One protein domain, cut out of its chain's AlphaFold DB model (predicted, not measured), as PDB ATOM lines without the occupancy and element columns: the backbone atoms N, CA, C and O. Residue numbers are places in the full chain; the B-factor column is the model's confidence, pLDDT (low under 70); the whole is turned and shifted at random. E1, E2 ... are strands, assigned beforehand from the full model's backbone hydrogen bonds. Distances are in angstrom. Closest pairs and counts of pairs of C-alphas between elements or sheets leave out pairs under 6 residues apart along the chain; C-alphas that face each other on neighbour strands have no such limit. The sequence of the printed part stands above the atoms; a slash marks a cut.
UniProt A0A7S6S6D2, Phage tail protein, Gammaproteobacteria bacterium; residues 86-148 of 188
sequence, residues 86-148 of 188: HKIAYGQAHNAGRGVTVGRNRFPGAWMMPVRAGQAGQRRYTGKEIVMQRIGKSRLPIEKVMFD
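This is residues 86 to 148 of the 188 residues of the protein "Phage tail protein" of Gammaproteobacteria bacterium (UniProt A0A7S6S6D2). Two small three-stranded sheets make a partial sandwich with crossed strands: the sheet E1, E2, E3 faces one end of the sheet E4, E5, E6, whose long hairpin E4 and E5 runs on beyond it. E5 bends sharply, and its last residues pair with the short strand E6 in a second hairpin. The printed part has 63 residues with six named strands, E1 to E6 in order along the chain, and no named helix; the class is all strand. Both sheets are antiparallel, in the orders E1, E2, E3 and E4, E5, E6. The whole is only just compact, close to loose, with a radius of gyration of the C-alphas of 12.5 A and spans of 34 by 29 by 23 A.

Look first at E5, residues 124 to 134, the inner strand of the larger sheet, which bends by 93 degrees at residue 127. It forms a hairpin with E4, residues 111 to 117, antiparallel at 141 degrees; find N 113 and O 130 at 2.8 A. Its pairing is staggered: residues 124 to 132 pair with E4, and 132 to 134 with E6, residues 142 to 144. E5 and E6 are an antiparallel hairpin at 110 degrees, with N 133 and O 143 at 2.8 A. This sheet is strongly twisted, but only just, with C-alphas up to 4.4 A off its best plane. Each sheet is a meander, each strand the antiparallel neighbour of the one before. In the other, E2, residues 99 to 102, forms hairpins with E1, residues 93 to 95, and E3, residues 105 to 108; N 101 and O 94 are 2.9 A apart, N 102 and O 105 2.8 A. The two sheets form a sandwich, two sheets face to face, their strands at 60 degrees. The closest C-alphas of E2 and E4 are those of Val 100 and Trp 111, 5.6 A apart. E1 and E5 are near each other, with 6 pairs of C-alphas within 10 A; E3 and E5 are apart.

Find C-alpha 124 at (-40.166, -27.096, 40.169); from there E5 runs 24.3 A to C-alpha 134. E4 spans 19.0 A, E2 10.0 A, E3 9.9 A, E6 7.2 A and E1 7.1 A. E1 begins at C-alpha 93, (-37.769, -13.083, 25.506), and E6 ends at C-alpha 144, (-26.796, -21.098, 26.447).

Look to Arg 104 and Gly 121 for the two C-alphas farthest apart, 36.6 A. The printed part has no cut and no long link. Its mean pLDDT is 89.6, and no printed residue is under 70.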
ATOM      1  N   HIS A  86     -30.788 -14.264  27.439       89.44
ATOM      2  CA  HIS A  86     -31.931 -13.985  28.320       89.44
ATOM      3  C   HIS A  86     -31.688 -12.845  29.333       89.44
ATOM      4  O   HIS A  86     -32.643 -12.252  29.836       89.44
ATOM      5  N   LYS A  87     -30.426 -12.516  29.645       89.38
ATOM      6  CA  LYS A  87     -30.051 -11.412  30.546       89.38
ATOM      7  C   LYS A  87     -29.965 -10.064  29.842       89.38
ATOM      8  O   LYS A  87     -29.909  -9.049  30.533       89.38
ATOM      9  N   ILE A  88     -29.968 -10.030  28.508       89.81
ATOM     10  CA  ILE A  88     -29.959  -8.775  27.746       89.81
ATOM     11  C   ILE A  88     -31.225  -7.980  28.054       89.81
ATOM     12  O   ILE A  88     -31.142  -6.824  28.450       89.81
ATOM     13  N   ALA A  89     -32.396  -8.600  27.926       82.50
ATOM     14  CA  ALA A  89     -33.676  -7.977  28.238       82.50
ATOM     15  C   ALA A  89     -34.556  -8.981  28.988       82.50
ATOM     16  O   ALA A  89     -35.376  -9.691  28.407       82.50
ATOM     17  N   TYR A  90     -34.326  -9.064  30.300       79.75
ATOM     18  CA  TYR A  90     -35.036  -9.989  31.177       79.75
ATOM     19  C   TYR A  90     -36.558  -9.810  31.060       79.75
ATOM     20  O   TYR A  90     -37.058  -8.690  31.162       79.75
ATOM     21  N   GLY A  91     -37.281 -10.914  30.848       78.94
ATOM     22  CA  GLY A  91     -38.741 -10.925  30.693       78.94
ATOM     23  C   GLY A  91     -39.264 -10.468  29.325       78.94
ATOM     24  O   GLY A  91     -40.470 -10.459  29.123       78.94
ATOM     25  N   GLN A  92     -38.388 -10.109  28.379       86.06
ATOM     26  CA  GLN A  92     -38.758  -9.708  27.010       86.06
ATOM     27  C   GLN A  92     -38.328 -10.743  25.958       86.06
ATOM     28  O   GLN A  92     -38.183 -10.425  24.775       86.06
ATOM     29  N   ALA A  93     -38.056 -11.972  26.396       89.06
ATOM     30  CA  ALA A  93     -37.769 -13.083  25.506       89.06
ATOM     31  C   ALA A  93     -39.086 -13.653  24.966       89.06
ATOM     32  O   ALA A  93     -40.036 -13.844  25.719       89.06
ATOM     33  N   HIS A  94     -39.148 -13.901  23.661       90.12
ATOM     34  CA  HIS A  94     -40.300 -14.528  23.019       90.12
ATOM     35  C   HIS A  94     -39.863 -15.314  21.779       90.12
ATOM     36  O   HIS A  94     -38.882 -14.969  21.111       90.12
ATOM     37  N   ASN A  95     -40.594 -16.387  21.471       90.19
ATOM     38  CA  ASN A  95     -40.347 -17.190  20.277       90.19
ATOM     39  C   ASN A  95     -40.738 -16.390  19.027       90.19
ATOM     40  O   ASN A  95     -41.844 -15.865  18.932       90.19
ATOM     41  N   ALA A  96     -39.832 -16.322  18.054       87.00
ATOM     42  CA  ALA A  96     -39.984 -15.563  16.818       87.00
ATOM     43  C   ALA A  96     -39.766 -16.474  15.597       87.00
ATOM     44  O   ALA A  96     -38.770 -16.358  14.866       87.00
ATOM     45  N   GLY A  97     -40.707 -17.402  15.391       85.00
ATOM     46  CA  GLY A  97     -40.712 -18.368  14.289       85.00
ATOM     47  C   GLY A  97     -39.526 -19.332  14.353       85.00
ATOM     48  O   GLY A  97     -39.584 -20.349  15.031       85.00
ATOM     49  N   ARG A  98     -38.431 -19.002  13.653       87.94
ATOM     50  CA  ARG A  98     -37.195 -19.808  13.576       87.94
ATOM     51  C   ARG A  98     -36.134 -19.421  14.615       87.94
ATOM     52  O   ARG A  98     -34.941 -19.503  14.331       87.94
ATOM     53  N   GLY A  99     -36.525 -18.929  15.782       93.25
ATOM     54  CA  GLY A  99     -35.569 -18.502  16.802       93.25
ATOM     55  C   GLY A  99     -36.231 -17.817  17.985       93.25
ATOM     56  O   GLY A  99     -37.456 -17.814  18.107       93.25
ATOM     57  N   VAL A 100     -35.417 -17.167  18.811       94.88
ATOM     58  CA  VAL A 100     -35.879 -16.349  19.939       94.88
ATOM     59  C   VAL A 100     -35.455 -14.911  19.725       94.88
ATOM     60  O   VAL A 100     -34.322 -14.637  19.331       94.88
ATOM     61  N   THR A 101     -36.350 -13.984  20.024       94.06
ATOM     62  CA  THR A 101     -36.015 -12.566  20.119       94.06
ATOM     63  C   THR A 101     -35.991 -12.175  21.589       94.06
ATOM     64  O   THR A 101     -36.940 -12.459  22.321       94.06
ATOM     65  N   VAL A 102     -34.914 -11.524  22.030       92.69
ATOM     66  CA  VAL A 102     -34.781 -10.963  23.381       92.69
ATOM     67  C   VAL A 102     -34.573  -9.459  23.273       92.69
ATOM     68  O   VAL A 102     -33.517  -8.986  22.842       92.69
ATOM     69  N   GLY A 103     -35.596  -8.693  23.648       89.62
ATOM     70  CA  GLY A 103     -35.599  -7.247  23.441       89.62
ATOM     71  C   GLY A 103     -35.477  -6.911  21.952       89.62
ATOM     72  O   GLY A 103     -36.367  -7.225  21.169       89.62
ATOM     73  N   ARG A 104     -34.365  -6.280  21.553       89.75
ATOM     74  CA  ARG A 104     -34.085  -5.896  20.153       89.75
ATOM     75  C   ARG A 104     -33.126  -6.841  19.424       89.75
ATOM     76  O   ARG A 104     -32.803  -6.587  18.269       89.75
ATOM     77  N   ASN A 105     -32.676  -7.906  20.086       91.12
ATOM     78  CA  ASN A 105     -31.697  -8.844  19.544       91.12
ATOM     79  C   ASN A 105     -32.382 -10.159  19.167       91.12
ATOM     80  O   ASN A 105     -33.139 -10.720  19.962       91.12
ATOM     81  N   ARG A 106     -32.117 -10.646  17.952       93.00
ATOM     82  CA  ARG A 106     -32.678 -11.895  17.430       93.00
ATOM     83  C   ARG A 106     -31.613 -12.983  17.416       93.00
ATOM     84  O   ARG A 106     -30.502 -12.750  16.954       93.00
ATOM     85  N   PHE A 107     -31.995 -14.172  17.863       93.56
ATOM     86  CA  PHE A 107     -31.152 -15.358  17.950       93.56
ATOM     87  C   PHE A 107     -31.771 -16.477  17.099       93.56
ATOM     88  O   PHE A 107     -32.664 -17.193  17.568       93.56
ATOM     89  N   PRO A 108     -31.380 -16.590  15.816       92.69
ATOM     90  CA  PRO A 108     -31.855 -17.650  14.930       92.69
ATOM     91  C   PRO A 108     -31.467 -19.036  15.456       92.69
ATOM     92  O   PRO A 108     -30.387 -19.211  16.009       92.69
ATOM     93  N   GLY A 109     -32.346 -20.024  15.299       90.75
ATOM     94  CA  GLY A 109     -32.109 -21.405  15.741       90.75
ATOM     95  C   GLY A 109     -32.145 -21.619  17.260       90.75
ATOM     96  O   GLY A 109     -32.063 -22.761  17.713       90.75
ATOM     97  N   ALA A 110     -32.301 -20.550  18.043       94.31
ATOM     98  CA  ALA A 110     -32.446 -20.631  19.485       94.31
ATOM     99  C   ALA A 110     -33.889 -20.948  19.906       94.31
ATOM    100  O   ALA A 110     -34.839 -20.693  19.163       94.31
ATOM    101  N   TRP A 111     -34.062 -21.450  21.126       93.44
ATOM    102  CA  TRP A 111     -35.369 -21.649  21.761       93.44
ATOM    103  C   TRP A 111     -35.324 -21.259  23.241       93.44
ATOM    104  O   TRP A 111     -34.256 -21.220  23.860       93.44
ATOM    105  N   MET A 112     -36.489 -20.954  23.813       92.75
ATOM    106  CA  MET A 112     -36.627 -20.698  25.248       92.75
ATOM    107  C   MET A 112     -36.790 -22.019  26.003       92.75
ATOM    108  O   MET A 112     -37.574 -22.882  25.612       92.75
ATOM    109  N   MET A 113     -36.034 -22.186  27.085       91.56
ATOM    110  CA  MET A 113     -36.077 -23.355  27.955       91.56
ATOM    111  C   MET A 113     -36.459 -22.930  29.379       91.56
ATOM    112  O   MET A 113     -35.745 -22.112  29.972       91.56
ATOM    113  N   PRO A 114     -37.530 -23.494  29.969       90.62
ATOM    114  CA  PRO A 114     -37.915 -23.180  31.337       90.62
ATOM    115  C   PRO A 114     -36.873 -23.711  32.322       90.62
ATOM    116  O   PRO A 114     -36.505 -24.889  32.310       90.62
ATOM    117  N   VAL A 115     -36.417 -22.846  33.220       89.75
ATOM    118  CA  VAL A 115     -35.485 -23.202  34.286       89.75
ATOM    119  C   VAL A 115     -36.254 -23.891  35.399       89.75
ATOM    120  O   VAL A 115     -37.156 -23.310  36.015       89.75
ATOM    121  N   ARG A 116     -35.861 -25.131  35.687       91.25
ATOM    122  CA  ARG A 116     -36.384 -25.909  36.809       91.25
ATOM    123  C   ARG A 116     -35.287 -26.123  37.847       91.25
ATOM    124  O   ARG A 116     -34.175 -26.500  37.486       91.25
ATOM    125  N   ALA A 117     -35.604 -25.895  39.117       88.19
ATOM    126  CA  ALA A 117     -34.675 -26.034  40.238       88.19
ATOM    127  C   ALA A 117     -35.209 -27.034  41.272       88.19
ATOM    128  O   ALA A 117     -36.418 -27.245  41.365       88.19
ATOM    129  N   GLY A 118     -34.301 -27.653  42.029       88.38
ATOM    130  CA  GLY A 118     -34.600 -28.698  43.010       88.38
ATOM    131  C   GLY A 118     -33.899 -30.024  42.703       88.38
ATOM    132  O   GLY A 118     -33.218 -30.169  41.679       88.38
ATOM    133  N   GLN A 119     -34.070 -30.994  43.599       86.38
ATOM    134  CA  GLN A 119     -33.541 -32.348  43.429       86.38
ATOM    135  C   GLN A 119     -34.220 -33.068  42.255       86.38
ATOM    136  O   GLN A 119     -35.336 -32.724  41.850       86.38
ATOM    137  N   ALA A 120     -33.531 -34.056  41.674       82.69
ATOM    138  CA  ALA A 120     -34.102 -34.895  40.621       82.69
ATOM    139  C   ALA A 120     -35.423 -35.527  41.106       82.69
ATOM    140  O   ALA A 120     -35.517 -35.964  42.245       82.69
ATOM    141  N   GLY A 121     -36.466 -35.496  40.272       83.44
ATOM    142  CA  GLY A 121     -37.821 -35.932  40.647       83.44
ATOM    143  C   GLY A 121     -38.686 -34.876  41.354       83.44
ATOM    144  O   GLY A 121     -39.905 -34.969  41.299       83.44
ATOM    145  N   GLN A 122     -38.095 -33.823  41.929       86.88
ATOM    146  CA  GLN A 122     -38.819 -32.743  42.629       86.88
ATOM    147  C   GLN A 122     -38.596 -31.356  42.008       86.88
ATOM    148  O   GLN A 122     -38.907 -30.328  42.613       86.88
ATOM    149  N   ARG A 123     -38.033 -31.297  40.796       89.31
ATOM    150  CA  ARG A 123     -37.703 -30.029  40.138       89.31
ATOM    151  C   ARG A 123     -38.959 -29.222  39.827       89.31
ATOM    152  O   ARG A 123     -39.767 -29.625  38.991       89.31
ATOM    153  N   ARG A 124     -39.070 -28.037  40.422       89.19
ATOM    154  CA  ARG A 124     -40.166 -27.096  40.169       89.19
ATOM    155  C   ARG A 124     -39.728 -26.005  39.207       89.19
ATOM    156  O   ARG A 124     -38.555 -25.628  39.160       89.19
ATOM    157  N   TYR A 125     -40.676 -25.517  38.416       88.50
ATOM    158  CA  TYR A 125     -40.447 -24.368  37.551       88.50
ATOM    159  C   TYR A 125     -40.156 -23.122  38.393       88.50
ATOM    160  O   TYR A 125     -40.845 -22.855  39.372       88.50
ATOM    161  N   THR A 126     -39.123 -22.372  38.015       87.56
ATOM    162  CA  THR A 126     -38.658 -21.195  38.771       87.56
ATOM    163  C   THR A 126     -39.291 -19.880  38.315       87.56
ATOM    164  O   THR A 126     -38.948 -18.829  38.849       87.56
ATOM    165  N   GLY A 127     -40.162 -19.905  37.299       84.94
ATOM    166  CA  GLY A 127     -40.671 -18.682  36.666       84.94
ATOM    167  C   GLY A 127     -39.685 -18.023  35.696       84.94
ATOM    168  O   GLY A 127     -39.940 -16.916  35.233       84.94
ATOM    169  N   LYS A 128     -38.541 -18.662  35.414       85.94
ATOM    170  CA  LYS A 128     -37.480 -18.121  34.553       85.94
ATOM    171  C   LYS A 128     -37.290 -18.984  33.321       85.94
ATOM    172  O   LYS A 128     -37.274 -20.208  33.423       85.94
ATOM    173  N   GLU A 129     -37.026 -18.343  32.194       89.81
ATOM    174  CA  GLU A 129     -36.656 -19.008  30.948       89.81
ATOM    175  C   GLU A 129     -35.263 -18.559  30.508       89.81
ATOM    176  O   GLU A 129     -34.874 -17.401  30.687       89.81
ATOM    177  N   ILE A 130     -34.497 -19.493  29.949       92.69
ATOM    178  CA  ILE A 130     -33.185 -19.223  29.361       92.69
ATOM    179  C   ILE A 130     -33.214 -19.512  27.872       92.69
ATOM    180  O   ILE A 130     -33.933 -20.392  27.412       92.69
ATOM    181  N   VAL A 131     -32.411 -18.773  27.117       94.00
ATOM    182  CA  VAL A 131     -32.289 -18.970  25.675       94.00
ATOM    183  C   VAL A 131     -31.152 -19.946  25.407       94.00
ATOM    184  O   VAL A 131     -30.016 -19.713  25.830       94.00
ATOM    185  N   MET A 132     -31.479 -21.031  24.717       94.44
ATOM    186  CA  MET A 132     -30.571 -22.125  24.391       94.44
ATOM    187  C   MET A 132     -30.424 -22.257  22.874       94.44
ATOM    188  O   MET A 132     -31.352 -21.928  22.138       94.44
ATOM    189  N   GLN A 133     -29.280 -22.759  22.416       93.94
ATOM    190  CA  GLN A 133     -29.028 -23.124  21.021       93.94
ATOM    191  C   GLN A 133     -28.349 -24.495  20.918       93.94
ATOM    192  O   GLN A 133     -27.780 -25.000  21.889       93.94
ATOM    193  N   ARG A 134     -28.428 -25.115  19.736       92.00
ATOM    194  CA  ARG A 134     -27.651 -26.317  19.404       92.00
ATOM    195  C   ARG A 134     -26.312 -25.879  18.828       92.00
ATOM    196  O   ARG A 134     -26.280 -24.953  18.026       92.00
ATOM    197  N   ILE A 135     -25.241 -26.581  19.190       88.31
ATOM    198  CA  ILE A 135     -23.893 -26.302  18.662       88.31
ATOM    199  C   ILE A 135     -23.728 -26.878  17.242       88.31
ATOM    200  O   ILE A 135     -22.948 -26.375  16.442       88.31
ATOM    201  N   GLY A 136     -24.497 -27.916  16.894       86.06
ATOM    202  CA  GLY A 136     -24.440 -28.562  15.584       86.06
ATOM    203  C   GLY A 136     -25.779 -29.146  15.138       86.06
ATOM    204  O   GLY A 136     -26.826 -28.880  15.728       86.06
ATOM    205  N   LYS A 137     -25.741 -29.969  14.081       83.25
ATOM    206  CA  LYS A 137     -26.935 -30.627  13.512       83.25
ATOM    207  C   LYS A 137     -27.546 -31.671  14.455       83.25
ATOM    208  O   LYS A 137     -28.747 -31.925  14.405       83.25
ATOM    209  N   SER A 138     -26.720 -32.269  15.310       86.69
ATOM    210  CA  SER A 138     -27.136 -33.277  16.283       86.69
ATOM    211  C   SER A 138     -28.031 -32.688  17.377       86.69
ATOM    212  O   SER A 138     -27.919 -31.522  17.759       86.69
ATOM    213  N   ARG A 139     -28.923 -33.517  17.936       81.31
ATOM    214  CA  ARG A 139     -29.841 -33.101  19.013       81.31
ATOM    215  C   ARG A 139     -29.103 -32.636  20.279       81.31
ATOM    216  O   ARG A 139     -29.616 -31.809  21.025       81.31
ATOM    217  N   LEU A 140     -27.917 -33.165  20.528       86.88
ATOM    218  CA  LEU A 140     -27.007 -32.736  21.583       86.88
ATOM    219  C   LEU A 140     -25.625 -32.527  20.945       86.88
ATOM    220  O   LEU A 140     -25.342 -33.201  19.948       86.88
ATOM    221  N   PRO A 141     -24.771 -31.642  21.488       90.62
ATOM    222  CA  PRO A 141     -24.946 -30.828  22.701       90.62
ATOM    223  C   PRO A 141     -25.767 -29.536  22.498       90.62
ATOM    224  O   PRO A 141     -25.889 -29.011  21.390       90.62
ATOM    225  N   ILE A 142     -26.333 -29.031  23.601       92.75
ATOM    226  CA  ILE A 142     -27.038 -27.742  23.680       92.75
ATOM    227  C   ILE A 142     -26.300 -26.806  24.637       92.75
ATOM    228  O   ILE A 142     -25.782 -27.253  25.659       92.75
ATOM    229  N   GLU A 143     -26.298 -25.513  24.340       94.50
ATOM    230  CA  GLU A 143     -25.646 -24.489  25.158       94.50
ATOM    231  C   GLU A 143     -26.531 -23.260  25.338       94.50
ATOM    232  O   GLU A 143     -27.530 -23.077  24.638       94.50
ATOM    233  N   LYS A 144     -26.163 -22.405  26.292       94.94
ATOM    234  CA  LYS A 144     -26.796 -21.098  26.447       94.94
ATOM    235  C   LYS A 144     -26.318 -20.182  25.336       94.94
ATOM    236  O   LYS A 144     -25.124 -20.100  25.074       94.94
ATOM    237  N   VAL A 145     -27.243 -19.431  24.755       95.00
ATOM    238  CA  VAL A 145     -26.873 -18.408  23.781       95.00
ATOM    239  C   VAL A 145     -26.142 -17.283  24.500       95.00
ATOM    240  O   VAL A 145     -26.680 -16.690  25.440       95.00
ATOM    241  N   MET A 146     -24.928 -16.993  24.045       94.94
ATOM    242  CA  MET A 146     -24.104 -15.893  24.533       94.94
ATOM    243  C   MET A 146     -24.104 -14.765  23.504       94.94
ATOM    244  O   MET A 146     -24.048 -14.998  22.302       94.94
ATOM    245  N   PHE A 147     -24.185 -13.533  23.986       93.19
ATOM    246  CA  PHE A 147     -24.082 -12.322  23.193       93.19
ATOM    247  C   PHE A 147     -22.758 -11.653  23.520       93.19
ATOM    248  O   PHE A 147     -22.557 -11.161  24.639       93.19
ATOM    249  N   ASP A 148     -21.863 -11.682  22.543       93.88
ATOM    250  CA  ASP A 148     -20.605 -10.963  22.602       93.88
ATOM    251  C   ASP A 148     -20.835  -9.481  22.292       93.88
ATOM    252  O   ASP A 148     -21.590  -9.103  21.397       93.88
TER     253      ASP A 148